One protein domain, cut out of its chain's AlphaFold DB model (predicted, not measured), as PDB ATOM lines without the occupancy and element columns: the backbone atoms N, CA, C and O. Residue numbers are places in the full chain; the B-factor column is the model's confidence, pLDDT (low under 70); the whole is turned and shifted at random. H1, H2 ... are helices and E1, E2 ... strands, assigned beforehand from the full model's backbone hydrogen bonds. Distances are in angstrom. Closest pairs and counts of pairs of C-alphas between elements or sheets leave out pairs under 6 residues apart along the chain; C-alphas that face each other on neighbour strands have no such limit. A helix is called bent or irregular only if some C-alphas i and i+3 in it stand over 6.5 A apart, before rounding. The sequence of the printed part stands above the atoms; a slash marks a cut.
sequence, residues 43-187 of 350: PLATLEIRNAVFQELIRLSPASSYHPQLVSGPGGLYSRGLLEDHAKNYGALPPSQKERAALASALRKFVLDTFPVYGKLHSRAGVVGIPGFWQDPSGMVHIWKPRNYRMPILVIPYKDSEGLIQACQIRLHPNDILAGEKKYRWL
ATOM      1  N   PRO A  43      58.811  25.798  23.056       85.75
ATOM      2  CA  PRO A  43      58.529  26.084  21.654       85.75
ATOM      3  C   PRO A  43      57.642  25.012  21.023       85.75
ATOM      4  O   PRO A  43      57.738  23.829  21.350       85.75
ATOM      5  N   LEU A  44      56.776  25.435  20.106       90.88
ATOM      6  CA  LEU A  44      55.936  24.514  19.356       90.88
ATOM      7  C   LEU A  44      56.814  23.684  18.412       90.88
ATOM      8  O   LEU A  44      57.683  24.229  17.733       90.88
ATOM      9  N   ALA A  45      56.576  22.375  18.366       94.38
ATOM     10  CA  ALA A  45      57.222  21.494  17.400       94.38
ATOM     11  C   ALA A  45      56.898  21.931  15.962       94.38
ATOM     12  O   ALA A  45      55.810  22.460  15.695       94.38
ATOM     13  N   THR A  46      57.813  21.668  15.025       95.62
ATOM     14  CA  THR A  46      57.574  21.980  13.609       95.62
ATOM     15  C   THR A  46      56.334  21.250  13.094       95.62
ATOM     16  O   THR A  46      55.867  20.266  13.683       95.62
ATOM     17  N   LEU A  47      55.745  21.762  12.016       96.81
ATOM     18  CA  LEU A  47      54.523  21.194  11.459       96.81
ATOM     19  C   LEU A  47      54.711  19.734  11.027       96.81
ATOM     20  O   LEU A  47      53.836  18.912  11.280       96.81
ATOM     21  N   GLU A  48      55.863  19.398  10.459       97.81
ATOM     22  CA  GLU A  48      56.198  18.054   9.982       97.81
ATOM     23  C   GLU A  48      56.199  17.048  11.138       97.81
ATOM     24  O   GLU A  48      55.604  15.972  11.038       97.81
ATOM     25  N   ILE A  49      56.802  17.427  12.271       97.62
ATOM     26  CA  ILE A  49      56.849  16.599  13.481       97.62
ATOM     27  C   ILE A  49      55.447  16.446  14.075       97.62
ATOM     28  O   ILE A  49      55.043  15.332  14.416       97.62
ATOM     29  N   ARG A  50      54.686  17.545  14.187       98.12
ATOM     30  CA  ARG A  50      53.298  17.503  14.685       98.12
ATOM     31  C   ARG A  50      52.440  16.580  13.826       98.12
ATOM     32  O   ARG A  50      51.768  15.708  14.373       98.12
ATOM     33  N   ASN A  51      52.517  16.727  12.507       98.69
ATOM     34  CA  ASN A  51      51.786  15.899  11.563       98.69
ATOM     35  C   ASN A  51      52.121  14.418  11.745       98.69
ATOM     36  O   ASN A  51      51.214  13.618  11.956       98.69
ATOM     37  N   ALA A  52      53.407  14.064  11.734       98.62
ATOM     38  CA  ALA A  52      53.836  12.677  11.876       98.62
ATOM     39  C   ALA A  52      53.349  12.052  13.194       98.62
ATOM     40  O   ALA A  52      52.838  10.936  13.199       98.62
ATOM     41  N   VAL A  53      53.438  12.783  14.309       98.62
ATOM     42  CA  VAL A  53      52.996  12.278  15.618       98.62
ATOM     43  C   VAL A  53      51.481  12.148  15.714       98.62
ATOM     44  O   VAL A  53      51.001  11.172  16.287       98.62
ATOM     45  N   PHE A  54      50.707  13.087  15.167       98.75
ATOM     46  CA  PHE A  54      49.247  12.968  15.181       98.75
ATOM     47  C   PHE A  54      48.738  11.886  14.224       98.75
ATOM     48  O   PHE A  54      47.794  11.180  14.578       98.75
ATOM     49  N   GLN A  55      49.375  11.697  13.065       98.75
ATOM     50  CA  GLN A  55      49.097  10.553  12.193       98.75
ATOM     51  C   GLN A  55      49.392   9.234  12.917       98.75
ATOM     52  O   GLN A  55      48.552   8.335  12.924       98.75
ATOM     53  N   GLU A  56      50.535   9.143  13.600       98.75
ATOM     54  CA  GLU A  56      50.899   7.955  14.371       98.75
ATOM     55  C   GLU A  56      49.951   7.717  15.557       98.75
ATOM     56  O   GLU A  56      49.592   6.575  15.841       98.75
ATOM     57  N   LEU A  57      49.472   8.776  16.219       98.75
ATOM     58  CA  LEU A  57      48.451   8.675  17.265       98.75
ATOM     59  C   LEU A  57      47.175   8.042  16.716       98.75
ATOM     60  O   LEU A  57      46.661   7.098  17.315       98.75
ATOM     61  N   ILE A  58      46.679   8.543  15.581       98.75
ATOM     62  CA  ILE A  58      45.475   8.019  14.925       98.75
ATOM     63  C   ILE A  58      45.691   6.562  14.497       98.75
ATOM     64  O   ILE A  58      44.797   5.740  14.673       98.75
ATOM     65  N   ARG A  59      46.885   6.217  14.004       98.50
ATOM     66  CA  ARG A  59      47.230   4.847  13.603       98.50
ATOM     67  C   ARG A  59      47.282   3.876  14.787       98.50
ATOM     68  O   ARG A  59      46.786   2.759  14.676       98.50
ATOM     69  N   LEU A  60      47.901   4.277  15.900       98.44
ATOM     70  CA  LEU A  60      48.067   3.440  17.097       98.44
ATOM     71  C   LEU A  60      46.796   3.346  17.946       98.44
ATOM     72  O   LEU A  60      46.590   2.351  18.637       98.44
ATOM     73  N   SER A  61      45.962   4.384  17.928       98.44
ATOM     74  CA  SER A  61      44.702   4.437  18.663       98.44
ATOM     75  C   SER A  61      43.608   5.029  17.770       98.44
ATOM     76  O   SER A  61      43.227   6.191  17.942       98.44
ATOM     77  N   PRO A  62      43.111   4.270  16.778       98.12
ATOM     78  CA  PRO A  62      42.060   4.748  15.889       98.12
ATOM     79  C   PRO A  62      40.716   4.823  16.618       98.12
ATOM     80  O   PRO A  62      40.440   4.066  17.553       98.12
ATOM     81  N   ALA A  63      39.822   5.697  16.155       98.00
ATOM     82  CA  ALA A  63      38.463   5.793  16.696       98.00
ATOM     83  C   ALA A  63      37.693   4.459  16.598       98.00
ATOM     84  O   ALA A  63      36.862   4.159  17.456       98.00
ATOM     85  N   SER A  64      38.006   3.634  15.592       96.31
ATOM     86  CA  SER A  64      37.429   2.299  15.396       96.31
ATOM     87  C   SER A  64      37.775   1.303  16.507       96.31
ATOM     88  O   SER A  64      37.002   0.373  16.724       96.31
ATOM     89  N   SER A  65      38.845   1.514  17.287       96.38
ATOM     90  CA  SER A  65      39.115   0.711  18.493       96.38
ATOM     91  C   SER A  65      38.034   0.872  19.567       96.38
ATOM     92  O   SER A  65      37.897   0.020  20.439       96.38
ATOM     93  N   TYR A  66      37.241   1.942  19.486       96.38
ATOM     94  CA  TYR A  66      36.115   2.232  20.371       96.38
ATOM     95  C   TYR A  66      34.822   2.389  19.561       96.38
ATOM     96  O   TYR A  66      34.076   3.362  19.712       96.38
ATOM     97  N   HIS A  67      34.586   1.446  18.640       94.62
ATOM     98  CA  HIS A  67      33.533   1.533  17.629       94.62
ATOM     99  C   HIS A  67      32.133   1.839  18.201       94.62
ATOM    100  O   HIS A  67      31.514   2.797  17.728       94.62
ATOM    101  N   PRO A  68      31.630   1.137  19.241       95.75
ATOM    102  CA  PRO A  68      30.303   1.428  19.787       95.75
ATOM    103  C   PRO A  68      30.174   2.838  20.373       95.75
ATOM    104  O   PRO A  68      29.097   3.421  20.323       95.75
ATOM    105  N   GLN A  69      31.251   3.396  20.929       96.12
ATOM    106  CA  GLN A  69      31.226   4.676  21.638       96.12
ATOM    107  C   GLN A  69      31.507   5.867  20.716       96.12
ATOM    108  O   GLN A  69      30.929   6.938  20.900       96.12
ATOM    109  N   LEU A  70      32.419   5.708  19.753       97.12
ATOM    110  CA  LEU A  70      32.917   6.814  18.930       97.12
ATOM    111  C   LEU A  70      32.424   6.767  17.481       97.12
ATOM    112  O   LEU A  70      32.319   7.823  16.854       97.12
ATOM    113  N   VAL A  71      32.100   5.584  16.953       96.81
ATOM    114  CA  VAL A  71      31.776   5.392  15.531       96.81
ATOM    115  C   VAL A  71      30.276   5.195  15.324       96.81
ATOM    116  O   VAL A  71      29.637   6.076  14.749       96.81
ATOM    117  N   SER A  72      29.703   4.094  15.817       96.19
ATOM    118  CA  SER A  72      28.295   3.734  15.574       96.19
ATOM    119  C   SER A  72      27.316   4.229  16.639       96.19
ATOM    120  O   SER A  72      26.109   4.182  16.420       96.19
ATOM    121  N   GLY A  73      27.812   4.668  17.797       92.19
ATOM    122  CA  GLY A  73      26.974   5.141  18.898       92.19
ATOM    123  C   GLY A  73      26.298   6.492  18.636       92.19
ATOM    124  O   GLY A  73      26.616   7.180  17.660       92.19
ATOM    125  N   PRO A  74      25.391   6.921  19.533       88.56
ATOM    126  CA  PRO A  74      24.725   8.216  19.438       88.56
ATOM    127  C   PRO A  74      25.721   9.378  19.344       88.56
ATOM    128  O   PRO A  74      26.611   9.538  20.180       88.56
ATOM    129  N   GLY A  75      25.584  10.202  18.305       86.69
ATOM    130  CA  GLY A  75      26.502  11.310  18.043       86.69
ATOM    131  C   GLY A  75      27.899  10.880  17.573       86.69
ATOM    132  O   GLY A  75      28.788  11.736  17.486       86.69
ATOM    133  N   GLY A  76      28.118   9.594  17.292       93.94
ATOM    134  CA  GLY A  76      29.333   9.047  16.694       93.94
ATOM    135  C   GLY A  76      29.580   9.533  15.262       93.94
ATOM    136  O   GLY A  76      28.881  10.403  14.736       93.94
ATOM    137  N   LEU A  77      30.615   8.993  14.626       97.00
ATOM    138  CA  LEU A  77      30.974   9.351  13.251       97.00
ATOM    139  C   LEU A  77      29.884   8.936  12.245       97.00
ATOM    140  O   LEU A  77      29.528   9.726  11.369       97.00
ATOM    141  N   TYR A  78      29.266   7.764  12.416       96.06
ATOM    142  CA  TYR A  78      28.241   7.263  11.488       96.06
ATOM    143  C   TYR A  78      26.946   8.065  11.544       96.06
ATOM    144  O   TYR A  78      26.359   8.335  10.499       96.06
ATOM    145  N   SER A  79      26.536   8.548  12.723       94.19
ATOM    146  CA  SER A  79      25.349   9.411  12.823       94.19
ATOM    147  C   SER A  79      25.522  10.750  12.092       94.19
ATOM    148  O   SER A  79      24.539  11.433  11.830       94.19
ATOM    149  N   ARG A  80      26.769  11.119  11.767       93.00
ATOM    150  CA  ARG A  80      27.145  12.300  10.973       93.00
ATOM    151  C   ARG A  80      27.383  11.975   9.494       93.00
ATOM    152  O   ARG A  80      27.956  12.788   8.778       93.00
ATOM    153  N   GLY A  81      27.068  10.758   9.047       93.00
ATOM    154  CA  GLY A  81      27.309  10.298   7.674       93.00
ATOM    155  C   GLY A  81      28.774  10.002   7.319       93.00
ATOM    156  O   GLY A  81      29.070   9.701   6.159       93.00
ATOM    157  N   LEU A  82      29.701  10.061   8.283       94.94
ATOM    158  CA  LEU A  82      31.117   9.752   8.070       94.94
ATOM    159  C   LEU A  82      31.334   8.238   8.120       94.94
ATOM    160  O   LEU A  82      31.571   7.681   9.185       94.94
ATOM    161  N   LEU A  83      31.225   7.586   6.962       92.06
ATOM    162  CA  LEU A  83      31.327   6.127   6.807       92.06
ATOM    163  C   LEU A  83      32.726   5.580   7.138       92.06
ATOM    164  O   LEU A  83      33.651   6.347   7.393       92.06
ATOM    165  N   GLU A  84      32.887   4.257   7.080       90.44
ATOM    166  CA  GLU A  84      34.099   3.528   7.479       90.44
ATOM    167  C   GLU A  84      35.405   4.145   6.952       90.44
ATOM    168  O   GLU A  84      36.320   4.404   7.732       90.44
ATOM    169  N   ASP A  85      35.478   4.473   5.659       90.69
ATOM    170  CA  ASP A  85      36.684   5.072   5.072       90.69
ATOM    171  C   ASP A  85      37.023   6.455   5.638       90.69
ATOM    172  O   ASP A  85      38.193   6.810   5.760       90.69
ATOM    173  N   HIS A  86      36.014   7.218   6.057       92.12
ATOM    174  CA  HIS A  86      36.212   8.511   6.711       92.12
ATOM    175  C   HIS A  86      36.599   8.317   8.176       92.12
ATOM    176  O   HIS A  86      37.436   9.054   8.694       92.12
ATOM    177  N   ALA A  87      36.011   7.319   8.842       90.94
ATOM    178  CA  ALA A  87      36.244   7.039  10.254       90.94
ATOM    179  C   ALA A  87      37.712   6.691  10.557       90.94
ATOM    180  O   ALA A  87      38.200   7.007  11.644       90.94
ATOM    181  N   LYS A  88      38.437   6.132   9.576       93.25
ATOM    182  CA  LYS A  88      39.886   5.859   9.639       93.25
ATOM    183  C   LYS A  88      40.739   7.119   9.860       93.25
ATOM    184  O   LYS A  88      41.856   7.009  10.353       93.25
ATOM    185  N   ASN A  89      40.212   8.308   9.557       96.56
ATOM    186  CA  ASN A  89      40.919   9.582   9.724       96.56
ATOM    187  C   ASN A  89      40.819  10.164  11.145       96.56
ATOM    188  O   ASN A  89      41.296  11.272  11.388       96.56
ATOM    189  N   TYR A  90      40.186   9.456  12.085       98.44
ATOM    190  CA  TYR A  90      39.979   9.923  13.453       98.44
ATOM    191  C   TYR A  90      40.639   8.986  14.458       98.44
ATOM    192  O   TYR A  90      40.612   7.764  14.316       98.44
ATOM    193  N   GLY A  91      41.205   9.577  15.506       98.50
ATOM    194  CA  GLY A  91      41.847   8.842  16.589       98.50
ATOM    195  C   GLY A  91      40.966   8.757  17.827       98.50
ATOM    196  O   GLY A  91      39.864   9.311  17.888       98.50
ATOM    197  N   ALA A  92      41.501   8.127  18.858       98.56
ATOM    198  CA  ALA A  92      40.932   8.096  20.186       98.56
ATOM    199  C   ALA A  92      42.018   8.309  21.240       98.56
ATOM    200  O   ALA A  92      43.175   7.937  21.058       98.56
ATOM    201  N   LEU A  93      41.636   8.898  22.373       98.62
ATOM    202  CA  LEU A  93      42.394   8.737  23.604       98.62
ATOM    203  C   LEU A  93      41.685   7.704  24.484       98.62
ATOM    204  O   LEU A  93      40.490   7.874  24.764       98.62
ATOM    205  N   PRO A  94      42.413   6.680  24.958       98.12
ATOM    206  CA  PRO A  94      41.886   5.719  25.913       98.12
ATOM    207  C   PRO A  94      41.328   6.376  27.185       98.12
ATOM    208  O   PRO A  94      41.849   7.410  27.625       98.12
ATOM    209  N   PRO A  95      40.299   5.784  27.816       97.19
ATOM    210  CA  PRO A  95      39.677   6.338  29.017       97.19
ATOM    211  C   PRO A  95      40.604   6.302  30.239       97.19
ATOM    212  O   PRO A  95      40.611   7.247  31.039       97.19
ATOM    213  N   SER A  96      41.434   5.263  30.385       97.31
ATOM    214  CA  SER A  96      42.315   5.150  31.549       97.31
ATOM    215  C   SER A  96      43.604   5.960  31.391       97.31
ATOM    216  O   SER A  96      44.196   6.065  30.314       97.31
ATOM    217  N   GLN A  97      44.080   6.519  32.504       95.44
ATOM    218  CA  GLN A  97      45.374   7.199  32.558       95.44
ATOM    219  C   GLN A  97      46.522   6.253  32.178       95.44
ATOM    220  O   GLN A  97      47.449   6.668  31.487       95.44
ATOM    221  N   LYS A  98      46.449   4.981  32.594       95.44
ATOM    222  CA  LYS A  98      47.471   3.966  32.312       95.44
ATOM    223  C   LYS A  98      47.621   3.717  30.811       95.44
ATOM    224  O   LYS A  98      48.738   3.728  30.301       95.44
ATOM    225  N   GLU A  99      46.514   3.533  30.096       97.44
ATOM    226  CA  GLU A  99      46.540   3.322  28.644       97.44
ATOM    227  C   GLU A  99      47.024   4.571  27.900       97.44
ATOM    228  O   GLU A  99      47.820   4.460  26.968       97.44
ATOM    229  N   ARG A 100      46.628   5.774  28.339       97.81
ATOM    230  CA  ARG A 100      47.162   7.016  27.756       97.81
ATOM    231  C   ARG A 100      48.656   7.193  28.008       97.81
ATOM    232  O   ARG A 100      49.355   7.659  27.114       97.81
ATOM    233  N   ALA A 101      49.165   6.803  29.175       95.00
ATOM    234  CA  ALA A 101      50.603   6.810  29.445       95.00
ATOM    235  C   ALA A 101      51.353   5.818  28.536       95.00
ATOM    236  O   ALA A 101      52.408   6.153  27.996       95.00
ATOM    237  N   ALA A 102      50.783   4.632  28.291       96.69
ATOM    238  CA  ALA A 102      51.337   3.670  27.337       96.69
ATOM    239  C   ALA A 102      51.359   4.232  25.903       96.69
ATOM    240  O   ALA A 102      52.396   4.167  25.240       96.69
ATOM    241  N   LEU A 103      50.267   4.864  25.461       98.19
ATOM    242  CA  LEU A 103      50.192   5.543  24.163       98.19
ATOM    243  C   LEU A 103      51.229   6.674  24.052       98.19
ATOM    244  O   LEU A 103      51.949   6.757  23.060       98.19
ATOM    245  N   ALA A 104      51.367   7.513  25.083       97.31
ATOM    246  CA  ALA A 104      52.367   8.581  25.112       97.31
ATOM    247  C   ALA A 104      53.804   8.038  25.048       97.31
ATOM    248  O   ALA A 104      54.655   8.615  24.370       97.31
ATOM    249  N   SER A 105      54.073   6.910  25.713       95.50
ATOM    250  CA  SER A 105      55.365   6.222  25.651       95.50
ATOM    251  C   SER A 105      55.664   5.687  24.247       95.50
ATOM    252  O   SER A 105      56.762   5.909  23.727       95.50
ATOM    253  N   ALA A 106      54.680   5.056  23.596       97.81
ATOM    254  CA  ALA A 106      54.806   4.569  22.223       97.81
ATOM    255  C   ALA A 106      55.077   5.715  21.233       97.81
ATOM    256  O   ALA A 106      56.018   5.640  20.444       97.81
ATOM    257  N   LEU A 107      54.333   6.822  21.340       98.00
ATOM    258  CA  LEU A 107      54.527   8.007  20.496       98.00
ATOM    259  C   LEU A 107      55.878   8.681  20.750       98.00
ATOM    260  O   LEU A 107      56.555   9.102  19.815       98.00
ATOM    261  N   ARG A 108      56.342   8.721  22.002       96.50
ATOM    262  CA  ARG A 108      57.700   9.178  22.317       96.50
ATOM    263  C   ARG A 108      58.766   8.302  21.669       96.50
ATOM    264  O   ARG A 108      59.748   8.847  21.167       96.50
ATOM    265  N   LYS A 109      58.604   6.978  21.701       96.19
ATOM    266  CA  LYS A 109      59.524   6.059  21.023       96.19
ATOM    267  C   LYS A 109      59.540   6.327  19.518       96.19
ATOM    268  O   LYS A 109      60.618   6.532  18.975       96.19
ATOM    269  N   PHE A 110      58.369   6.448  18.894       97.75
ATOM    270  CA  PHE A 110      58.248   6.826  17.484       97.75
ATOM    271  C   PHE A 110      59.017   8.115  17.155       97.75
ATOM    272  O   PHE A 110      59.764   8.147  16.179       97.75
ATOM    273  N   VAL A 111      58.913   9.160  17.986       97.19
ATOM    274  CA  VAL A 111      59.652  10.413  17.755       97.19
ATOM    275  C   VAL A 111      61.161  10.245  17.917       97.19
ATOM    276  O   VAL A 111      61.920  10.820  17.144       97.19
ATOM    277  N   LEU A 112      61.617   9.478  18.909       94.94
ATOM    278  CA  LEU A 112      63.047   9.211  19.092       94.94
ATOM    279  C   LEU A 112      63.646   8.463  17.897       94.94
ATOM    280  O   LEU A 112      64.778   8.762  17.518       94.94
ATOM    281  N   ASP A 113      62.880   7.536  17.323       96.12
ATOM    282  CA  ASP A 113      63.296   6.714  16.189       96.12
ATOM    283  C   ASP A 113      63.233   7.520  14.868       96.12
ATOM    284  O   ASP A 113      64.159   7.458  14.062       96.12
ATOM    285  N   THR A 114      62.192   8.340  14.672       97.38
ATOM    286  CA  THR A 114      61.918   9.051  13.400       97.38
ATOM    287  C   THR A 114      62.570  10.435  13.320       97.38
ATOM    288  O   THR A 114      63.021  10.861  12.260       97.38
ATOM    289  N   PHE A 115      62.651  11.151  14.444       96.25
ATOM    290  CA  PHE A 115      63.185  12.516  14.532       96.25
ATOM    291  C   PHE A 115      64.250  12.613  15.636       96.25
ATOM    292  O   PHE A 115      64.073  13.348  16.612       96.25
ATOM    293  N   PRO A 116      65.387  11.902  15.523       93.69
ATOM    294  CA  PRO A 116      66.344  11.737  16.620       93.69
ATOM    295  C   PRO A 116      66.963  13.051  17.113       93.69
ATOM    296  O   PRO A 116      67.301  13.160  18.292       93.69
ATOM    297  N   VAL A 117      67.106  14.055  16.238       92.56
ATOM    298  CA  VAL A 117      67.587  15.396  16.616       92.56
ATOM    299  C   VAL A 117      66.583  16.066  17.550       92.56
ATOM    300  O   VAL A 117      66.929  16.409  18.679       92.56
ATOM    301  N   TYR A 118      65.319  16.164  17.126       92.88
ATOM    302  CA  TYR A 118      64.245  16.743  17.930       92.88
ATOM    303  C   TYR A 118      63.995  15.942  19.215       92.88
ATOM    304  O   TYR A 118      63.937  16.502  20.311       92.88
ATOM    305  N   GLY A 119      63.960  14.612  19.103       88.19
ATOM    306  CA  GLY A 119      63.737  13.699  20.215       88.19
ATOM    307  C   GLY A 119      64.724  13.881  21.373       88.19
ATOM    308  O   GLY A 119      64.358  13.648  22.528       88.19
ATOM    309  N   LYS A 120      65.954  14.340  21.097       87.38
ATOM    310  CA  LYS A 120      67.014  14.567  22.095       87.38
ATOM    311  C   LYS A 120      66.974  15.945  22.766       87.38
ATOM    312  O   LYS A 120      67.505  16.049  23.871       87.38
ATOM    313  N   LEU A 121      66.304  16.953  22.190       82.88
ATOM    314  CA  LEU A 121      66.308  18.352  22.673       82.88
ATOM    315  C   LEU A 121      65.826  18.525  24.122       82.88
ATOM    316  O   LEU A 121      66.123  19.514  24.787       82.88
ATOM    317  N   HIS A 122      65.045  17.572  24.623       78.12
ATOM    318  CA  HIS A 122      64.264  17.732  25.839       78.12
ATOM    319  C   HIS A 122      64.545  16.658  26.890       78.12
ATOM    320  O   HIS A 122      63.617  16.155  27.521       78.12
ATOM    321  N   SER A 123      65.818  16.315  27.103       75.69
ATOM    322  CA  SER A 123      66.228  15.195  27.974       75.69
ATOM    323  C   SER A 123      65.608  13.878  27.505       75.69
ATOM    324  O   SER A 123      65.068  13.099  28.287       75.69
ATOM    325  N   ARG A 124      65.617  13.667  26.182       74.00
ATOM    326  CA  ARG A 124      64.946  12.549  25.500       74.00
ATOM    327  C   ARG A 124      63.420  12.515  25.675       74.00
ATOM    328  O   ARG A 124      62.808  11.490  25.382       74.00
ATOM    329  N   ALA A 125      62.777  13.583  26.146       80.25
ATOM    330  CA  ALA A 125      61.318  13.708  26.200       80.25
ATOM    331  C   ALA A 125      60.770  14.174  24.844       80.25
ATOM    332  O   ALA A 125      60.210  15.259  24.736       80.25
ATOM    333  N   GLY A 126      60.979  13.364  23.803       84.69
ATOM    334  CA  GLY A 126      60.819  13.766  22.403       84.69
ATOM    335  C   GLY A 126      59.435  14.253  21.971       84.69
ATOM    336  O   GLY A 126      59.303  14.703  20.855       84.69
ATOM    337  N   VAL A 127      58.410  14.197  22.820       90.19
ATOM    338  CA  VAL A 127      57.062  14.724  22.528       90.19
ATOM    339  C   VAL A 127      56.805  16.109  23.137       90.19
ATOM    340  O   VAL A 127      55.758  16.708  22.908       90.19
ATOM    341  N   VAL A 128      57.744  16.638  23.926       91.62
ATOM    342  CA  VAL A 128      57.656  17.981  24.517       91.62
ATOM    343  C   VAL A 128      57.717  19.032  23.409       91.62
ATOM    344  O   VAL A 128      58.678  19.062  22.650       91.62
ATOM    345  N   GLY A 129      56.709  19.902  23.328       92.50
ATOM    346  CA  GLY A 129      56.526  20.854  22.223       92.50
ATOM    347  C   GLY A 129      55.385  20.474  21.279       92.50
ATOM    348  O   GLY A 129      54.925  21.313  20.507       92.50
ATOM    349  N   ILE A 130      54.877  19.243  21.366       96.31
ATOM    350  CA  ILE A 130      53.701  18.789  20.617       96.31
ATOM    351  C   ILE A 130      52.448  19.021  21.481       96.31
ATOM    352  O   ILE A 130      52.411  18.566  22.631       96.31
ATOM    353  N   PRO A 131      51.407  19.716  20.980       95.75
ATOM    354  CA  PRO A 131      50.206  19.993  21.762       95.75
ATOM    355  C   PRO A 131      49.554  18.732  22.339       95.75
ATOM    356  O   PRO A 131      49.386  17.722  21.656       95.75
ATOM    357  N   GLY A 132      49.197  18.807  23.621       95.50
ATOM    358  CA  GLY A 132      48.547  17.726  24.362       95.50
ATOM    359  C   GLY A 132      49.517  16.844  25.136       95.50
ATOM    360  O   GLY A 132      49.085  16.190  26.087       95.50
ATOM    361  N   PHE A 133      50.808  16.882  24.800       96.19
ATOM    362  CA  PHE A 133      51.854  16.196  25.548       96.19
ATOM    363  C   PHE A 133      52.451  17.087  26.628       96.19
ATOM    364  O   PHE A 133      52.495  18.309  26.502       96.19
ATOM    365  N   TRP A 134      52.899  16.477  27.713       93.44
ATOM    366  CA  TRP A 134      53.599  17.163  28.796       93.44
ATOM    367  C   TRP A 134      54.473  16.166  29.554       93.44
ATOM    368  O   TRP A 134      54.372  14.953  29.341       93.44
ATOM    369  N   GLN A 135      55.364  16.668  30.409       92.00
ATOM    370  CA  GLN A 135      56.278  15.826  31.169       92.00
ATOM    371  C   GLN A 135      56.224  16.162  32.656       92.00
ATOM    372  O   GLN A 135      56.518  17.287  33.077       92.00
ATOM    373  N   ASP A 136      55.907  15.159  33.464       90.19
ATOM    374  CA  ASP A 136      55.853  15.314  34.911       90.19
ATOM    375  C   ASP A 136      57.262  15.460  35.535       90.19
ATOM    376  O   ASP A 136      58.276  15.300  34.842       90.19
ATOM    377  N   PRO A 137      57.370  15.804  36.833       89.44
ATOM    378  CA  PRO A 137      58.660  15.933  37.512       89.44
ATOM    379  C   PRO A 137      59.532  14.669  37.503       89.44
ATOM    380  O   PRO A 137      60.751  14.807  37.527       89.44
ATOM    381  N   SER A 138      58.940  13.471  37.415       88.75
ATOM    382  CA  SER A 138      59.676  12.197  37.337       88.75
ATOM    383  C   SER A 138      60.311  11.950  35.964       88.75
ATOM    384  O   SER A 138      61.143  11.061  35.804       88.75
ATOM    385  N   GLY A 139      59.942  12.753  34.963       87.50
ATOM    386  CA  GLY A 139      60.412  12.608  33.591       87.50
ATOM    387  C   GLY A 139      59.495  11.754  32.714       87.50
ATOM    388  O   GLY A 139      59.781  11.591  31.522       87.50
ATOM    389  N   MET A 140      58.382  11.255  33.250       89.44
ATOM    390  CA  MET A 140      57.399  10.503  32.479       89.44
ATOM    391  C   MET A 140      56.592  11.445  31.580       89.44
ATOM    392  O   MET A 140      56.202  12.546  31.978       89.44
ATOM    393  N   VAL A 141      56.384  11.012  30.336       93.19
ATOM    394  CA  VAL A 141      55.588  11.744  29.349       93.19
ATOM    395  C   VAL A 141      54.137  11.301  29.409       93.19
ATOM    396  O   VAL A 141      53.836  10.116  29.537       93.19
ATOM    397  N   HIS A 142      53.242  12.266  29.276       95.06
ATOM    398  CA  HIS A 142      51.803  12.063  29.337       95.06
ATOM    399  C   HIS A 142      51.148  12.694  28.121       95.06
ATOM    400  O   HIS A 142      51.660  13.674  27.578       95.06
ATOM    401  N   ILE A 143      49.994  12.159  27.731       97.38
ATOM    402  CA  ILE A 143      49.090  12.787  26.772       97.38
ATOM    403  C   ILE A 143      47.759  13.073  27.460       97.38
ATOM    404  O   ILE A 143      47.167  12.201  28.105       97.38
ATOM    405  N   TRP A 144      47.286  14.309  27.306       95.62
ATOM    406  CA  TRP A 144      46.067  14.808  27.934       95.62
ATOM    407  C   TRP A 144      46.111  14.750  29.476       95.62
ATOM    408  O   TRP A 144      47.178  14.664  30.081       95.62
ATOM    409  N   LYS A 145      44.960  14.903  30.141       91.25
ATOM    410  CA  LYS A 145      44.879  15.063  31.598       91.25
ATOM    411  C   LYS A 145      45.183  13.762  32.362       91.25
ATOM    412  O   LYS A 145      44.762  12.687  31.919       91.25
ATOM    413  N   PRO A 146      45.831  13.839  33.542       88.38
ATOM    414  CA  PRO A 146      46.172  12.684  34.377       88.38
ATOM    415  C   PRO A 146      44.986  12.220  35.246       88.38
ATOM    416  O   PRO A 146      45.091  12.139  36.464       88.38
ATOM    417  N   ARG A 147      43.826  11.951  34.634       91.44
ATOM    418  CA  ARG A 147      42.635  11.422  35.328       91.44
ATOM    419  C   ARG A 147      41.934  10.347  34.514       91.44
ATOM    420  O   ARG A 147      41.994  10.384  33.290       91.44
ATOM    421  N   ASN A 148      41.235   9.418  35.152       94.81
ATOM    422  CA  ASN A 148      40.408   8.464  34.415       94.81
ATOM    423  C   ASN A 148      39.134   9.135  33.881       94.81
ATOM    424  O   ASN A 148      38.602  10.070  34.484       94.81
ATOM    425  N   TYR A 149      38.673   8.630  32.743       96.12
ATOM    426  CA  TYR A 149      37.403   8.966  32.110       96.12
ATOM    427  C   TYR A 149      36.528   7.715  32.067       96.12
ATOM    428  O   TYR A 149      37.039   6.594  32.068       96.12
ATOM    429  N   ARG A 150      35.213   7.900  32.047       95.69
ATOM    430  CA  ARG A 150      34.234   6.822  31.888       95.69
ATOM    431  C   ARG A 150      34.181   6.341  30.443       95.69
ATOM    432  O   ARG A 150      33.936   5.162  30.211       95.69
ATOM    433  N   MET A 151      34.415   7.240  29.491       96.75
ATOM    434  CA  MET A 151      34.302   6.977  28.061       96.75
ATOM    435  C   MET A 151      35.600   7.329  27.321       96.75
ATOM    436  O   MET A 151      36.358   8.198  27.761       96.75
ATOM    437  N   PRO A 152      35.871   6.672  26.180       97.25
ATOM    438  CA  PRO A 152      36.962   7.067  25.300       97.25
ATOM    439  C   PRO A 152      36.704   8.460  24.712       97.25
ATOM    440  O   PRO A 152      35.560   8.907  24.579       97.25
ATOM    441  N   ILE A 153      37.780   9.148  24.341       98.38
ATOM    442  CA  ILE A 153      37.730  10.531  23.859       98.38
ATOM    443  C   ILE A 153      38.042  10.536  22.363       98.38
ATOM    444  O   ILE A 153      39.116  10.098  21.966       98.38
ATOM    445  N   LEU A 154      37.145  11.067  21.531       98.56
ATOM    446  CA  LEU A 154      37.390  11.183  20.087       98.56
ATOM    447  C   LEU A 154      38.478  12.226  19.814       98.56
ATOM    448  O   LEU A 154      38.385  13.331  20.347       98.56
ATOM    449  N   VAL A 155      39.440  11.911  18.947       98.69
ATOM    450  CA  VAL A 155      40.493  12.824  18.473       98.69
ATOM    451  C   VAL A 155      40.188  13.239  17.033       98.69
ATOM    452  O   VAL A 155      40.002  12.400  16.155       98.69
ATOM    453  N   ILE A 156      40.125  14.549  16.803       98.50
ATOM    454  CA  ILE A 156      39.674  15.190  15.565       98.50
ATOM    455  C   ILE A 156      40.829  16.029  15.004       98.50
ATOM    456  O   ILE A 156      41.152  17.064  15.597       98.50
ATOM    457  N   PRO A 157      41.448  15.627  13.882       98.38
ATOM    458  CA  PRO A 157      42.588  16.346  13.326       98.38
ATOM    459  C   PRO A 157      42.196  17.678  12.670       98.38
ATOM    460  O   PRO A 157      41.183  17.799  11.978       98.38
ATOM    461  N   TYR A 158      43.041  18.688  12.860       98.19
ATOM    462  CA  TYR A 158      43.012  19.971  12.156       98.19
ATOM    463  C   TYR A 158      44.170  19.998  11.162       98.19
ATOM    464  O   TYR A 158      45.322  19.870  11.574       98.19
ATOM    465  N   LYS A 159      43.851  20.141   9.872       98.44
ATOM    466  CA  LYS A 159      44.816  20.139   8.767       98.44
ATOM    467  C   LYS A 159      45.125  21.558   8.312       98.44
ATOM    468  O   LYS A 159      44.238  22.408   8.337       98.44
ATOM    469  N   ASP A 160      46.362  21.825   7.936       97.94
ATOM    470  CA  ASP A 160      46.748  23.078   7.287       97.94
ATOM    471  C   ASP A 160      46.407  23.075   5.786       97.94
ATOM    472  O   ASP A 160      45.753  22.157   5.285       97.94
ATOM    473  N   SER A 161      46.836  24.119   5.077       97.19
ATOM    474  CA  SER A 161      46.592  24.302   3.644       97.19
ATOM    475  C   SER A 161      47.287  23.264   2.754       97.19
ATOM    476  O   SER A 161      46.879  23.078   1.608       97.19
ATOM    477  N   GLU A 162      48.289  22.557   3.285       97.69
ATOM    478  CA  GLU A 162      49.017  21.475   2.615       97.69
ATOM    479  C   GLU A 162      48.539  20.077   3.052       97.69
ATOM    480  O   GLU A 162      49.084  19.060   2.612       97.69
ATOM    481  N   GLY A 163      47.493  20.010   3.882       97.75
ATOM    482  CA  GLY A 163      46.880  18.766   4.346       97.75
ATOM    483  C   GLY A 163      47.585  18.111   5.538       97.75
ATOM    484  O   GLY A 163      47.208  17.003   5.927       97.75
ATOM    485  N   LEU A 164      48.572  18.773   6.139       98.62
ATOM    486  CA  LEU A 164      49.326  18.290   7.292       98.62
ATOM    487  C   LEU A 164      48.571  18.562   8.596       98.62
ATOM    488  O   LEU A 164      48.040  19.652   8.820       98.62
ATOM    489  N   ILE A 165      48.538  17.582   9.502       98.62
ATOM    490  CA  ILE A 165      47.863  17.721  10.796       98.62
ATOM    491  C   ILE A 165      48.679  18.648  11.706       98.62
ATOM    492  O   ILE A 165      49.735  18.283  12.220       98.62
ATOM    493  N   GLN A 166      48.157  19.845  11.962       96.88
ATOM    494  CA  GLN A 166      48.810  20.862  12.790       96.88
ATOM    495  C   GLN A 166      48.380  20.819  14.263       96.88
ATOM    496  O   GLN A 166      49.143  21.197  15.157       96.88
ATOM    497  N   ALA A 167      47.165  20.359  14.542       96.94
ATOM    498  CA  ALA A 167      46.644  20.185  15.893       96.94
ATOM    499  C   ALA A 167      45.507  19.166  15.889       96.94
ATOM    500  O   ALA A 167      45.009  18.779  14.835       96.94
ATOM    501  N   CYS A 168      45.050  18.776  17.075       98.25
ATOM    502  CA  CYS A 168      43.830  17.997  17.225       98.25
ATOM    503  C   CYS A 168      42.887  18.672  18.218       98.25
ATOM    504  O   CYS A 168      43.313  19.138  19.277       98.25
ATOM    505  N   GLN A 169      41.594  18.673  17.916       97.38
ATOM    506  CA  GLN A 169      40.581  18.777  18.957       97.38
ATOM    507  C   GLN A 169      40.274  17.394  19.514       97.38
ATOM    508  O   GLN A 169      40.448  16.378  18.851       97.38
ATOM    509  N   ILE A 170      39.771  17.370  20.734       97.69
ATOM    510  CA  ILE A 170      39.175  16.206  21.352       97.69
ATOM    511  C   ILE A 170      37.712  16.473  21.676       97.69
ATOM    512  O   ILE A 170      37.332  17.602  22.000       97.69
ATOM    513  N   ARG A 171      36.893  15.425  21.618       97.06
ATOM    514  CA  ARG A 171      35.494  15.464  22.043       97.06
ATOM    515  C   ARG A 171      35.278  14.507  23.204       97.06
ATOM    516  O   ARG A 171      35.351  13.292  23.024       97.06
ATOM    517  N   LEU A 172      34.988  15.067  24.371       95.50
ATOM    518  CA  LEU A 172      34.613  14.301  25.553       95.50
ATOM    519  C   LEU A 172      33.154  13.853  25.470       95.50
ATOM    520  O   LEU A 172      32.305  14.533  24.884       95.50
ATOM    521  N   HIS A 173      32.870  12.707  26.079       94.00
ATOM    522  CA  HIS A 173      31.512  12.213  26.225       94.00
ATOM    523  C   HIS A 173      30.743  13.041  27.276       94.00
ATOM    524  O   HIS A 173      31.346  13.445  28.271       94.00
ATOM    525  N   PRO A 174      29.422  13.263  27.124       91.00
ATOM    526  CA  PRO A 174      28.605  13.972  28.116       91.00
ATOM    527  C   PRO A 174      28.733  13.437  29.551       91.00
ATOM    528  O   PRO A 174      28.744  14.209  30.494       91.00
ATOM    529  N   ASN A 175      28.907  12.123  29.717       90.94
ATOM    530  CA  ASN A 175      29.098  11.481  31.031       90.94
ATOM    531  C   ASN A 175      30.417  11.844  31.741       90.94
ATOM    532  O   ASN A 175      30.590  11.471  32.901       90.94
ATOM    533  N   ASP A 176      31.347  12.498  31.042       92.88
ATOM    534  CA  ASP A 176      32.689  12.850  31.518       92.88
ATOM    535  C   ASP A 176      32.903  14.358  31.712       92.88
ATOM    536  O   ASP A 176      34.016  14.794  32.042       92.88
ATOM    537  N   ILE A 177      31.849  15.146  31.491       91.06
ATOM    538  CA  ILE A 177      31.835  16.602  31.619       91.06
ATOM    539  C   ILE A 177      30.637  17.032  32.469       91.06
ATOM    540  O   ILE A 177      29.596  16.375  32.476       91.06
ATOM    541  N   LEU A 178      30.782  18.135  33.198       87.38
ATOM    542  CA  LEU A 178      29.677  18.693  33.979       87.38
ATOM    543  C   LEU A 178      28.664  19.402  33.068       87.38
ATOM    544  O   LEU A 178      28.978  19.812  31.947       87.38
ATOM    545  N   ALA A 179      27.431  19.570  33.552       81.50
ATOM    546  CA  ALA A 179      26.411  20.325  32.830       81.50
ATOM    547  C   ALA A 179      26.907  21.753  32.532       81.50
ATOM    548  O   ALA A 179      27.375  22.456  33.424       81.50
ATOM    549  N   GLY A 180      26.820  22.168  31.266       76.88
ATOM    550  CA  GLY A 180      27.311  23.471  30.801       76.88
ATOM    551  C   GLY A 180      28.783  23.496  30.373       76.88
ATOM    552  O   GLY A 180      29.203  24.461  29.733       76.88
ATOM    553  N   GLU A 181      29.566  22.445  30.633       84.19
ATOM    554  CA  GLU A 181      30.931  22.354  30.112       84.19
ATOM    555  C   GLU A 181      30.961  22.054  28.609       84.19
ATOM    556  O   GLU A 181      30.118  21.352  28.042       84.19
ATOM    557  N   LYS A 182      32.001  22.554  27.937       84.81
ATOM    558  CA  LYS A 182      32.203  22.282  26.516       84.81
ATOM    559  C   LYS A 182      32.724  20.865  26.288       84.81
ATOM    560  O   LYS A 182      33.784  20.479  26.788       84.81
ATOM    561  N   LYS A 183      32.015  20.143  25.417       91.62
ATOM    562  CA  LYS A 183      32.407  18.816  24.918       91.62
ATOM    563  C   LYS A 183      33.663  18.829  24.045       91.62
ATOM    564  O   LYS A 183      34.419  17.868  24.080       91.62
ATOM    565  N   TYR A 184      33.879  19.885  23.255       93.06
ATOM    566  CA  TYR A 184      35.039  20.016  22.371       93.06
ATOM    567  C   TYR A 184      36.127  20.845  23.041       93.06
ATOM    568  O   TYR A 184      35.861  21.950  23.516       93.06
ATOM    569  N   ARG A 185      37.350  20.319  23.055       93.44
ATOM    570  CA  ARG A 185      38.526  20.952  23.662       93.44
ATOM    571  C   ARG A 185      39.726  20.769  22.745       93.44
ATOM    572  O   ARG A 185      39.816  19.769  22.049       93.44
ATOM    573  N   TRP A 186      40.666  21.706  22.729       95.25
ATOM    574  CA  TRP A 186      41.957  21.453  22.089       95.25
ATOM    575  C   TRP A 186      42.716  20.364  22.845       95.25
ATOM    576  O   TRP A 186      42.781  20.426  24.077       95.25
ATOM    577  N   LEU A 187      43.318  19.416  22.121       96.62
ATOM    578  CA  LEU A 187      44.340  18.523  22.659       96.62
ATOM    579  C   LEU A 187      45.602  19.353  22.913       96.62
ATOM    580  O   LEU A 187      46.488  19.466  22.073       96.62
TER     581      LEU A 187
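What this domain is: This is residues 43 to 187 of the 350 residues of an uncharacterized protein of Pyrinomonadaceae bacterium (UniProt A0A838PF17). Look first for a twisted antiparallel sheet, built round the long hairpin of E4 and E5 with the short strands E1 and E6 at its edges; H1 packs along E5, and H2 packs over E1 and E4. Beside this body the longest helix, H4, crosses H1 and has the small hairpin of E2 and E3 packed on it, with short H5 at its last turns, while short H3 lies far from H5 and touches H2. The 145 printed residues hold five named helices and six named strands in the order H1 H2 H3 E1 H4 H5 E2 E3 E4 E5 E6, a mixed class of helices and strands. The larger sheet has the order E1 - E4 - E5 - E6, all antiparallel. The whole is compact, with a radius of gyration of the C-alphas of 15.1 A and spans of 43 by 34 by 25 A.

How they stand to each other: Begin with the inner strands E4, residues 153 to 159, and E5, residues 165 to 171, an antiparallel hairpin; N 156 and O 169 are 2.8 A apart, within hydrogen-bond range. Beside E4 find the edge strand E1, residues 91 to 93, antiparallel to it, with N 93 and O 153 at 2.8 A. On the other side of the sheet's order, the edge strand E6, residues 184 to 186, forms a hairpin with E5, with N 170 and O 185 at 2.7 A. E4, E5 and E6 make a meander, each strand the antiparallel neighbour of the one before. The sheet is only just strongly twisted, its C-alphas lying up to 4.1 A off the best plane. H1, residues 47 to 60, is on this sheet at a height of 7.9 A, over E5 and along the strands, at 13 degrees to E5 on the local plane; their closest C-alphas, Asn 51 and Ile 165, are 4.4 A apart. H2, residues 63 to 71, is on it at a height of 8.8 A, over E1 and only just over E4, where 3 of its C-alphas fall. H3, residues 84 to 87, only just touches H2, with 3 pairs of C-alphas within 8 A, the closest being Ala 63 and Ala 87 at 6.9 A. H4, residues 97 to 114, touches H1 with its residues 103 to 111 alone, at a steep tilt of 50 degrees, opposite ways; C-alphas 53 and 107 are closest, at 6.7 A. H5, residues 116 to 120, touches H4, with C-alphas 112 and 119 closest at 4.7 A. E2, residues 133 to 135, and E3, residues 141 to 143, form an antiparallel hairpin with N 142 and O 134 at 2.9 A; the closest C-alphas of E3 and H4, Ala 101 and His 142, are 5.4 A apart. H1, H4 and H5 have every O i to N i+4 pair within hydrogen-bond range, H2 has 2 of 5 and 3 of 6 O i to N i+3 pairs, and H3 is too short for an O i to N i+4 pair.

Where its parts are: Find C-alpha 153 at (37.730, 10.531, 23.859); from there E4 runs 19.2 A to C-alpha 159, and E5 returns over 16.9 A. H1 starts at C-alpha 47, (54.523, 21.194, 11.459), and covers 19.7 A; H4 covers 25.4 A. H2 is irregular, with C-alphas 65 and 68 at 8.9 A. E6 ends at C-alpha 186, (41.957, 21.453, 22.089).

The domain as a whole: The C-alphas farthest apart, those of Val 117 and Ala 179, are 44.5 A apart. The printed part has no cut; its long links join H2 to H3, H5 to E2 and E5 to E6, with 12 residues each. The mean pLDDT of the printed part is 94.2, and no printed residue is under 70.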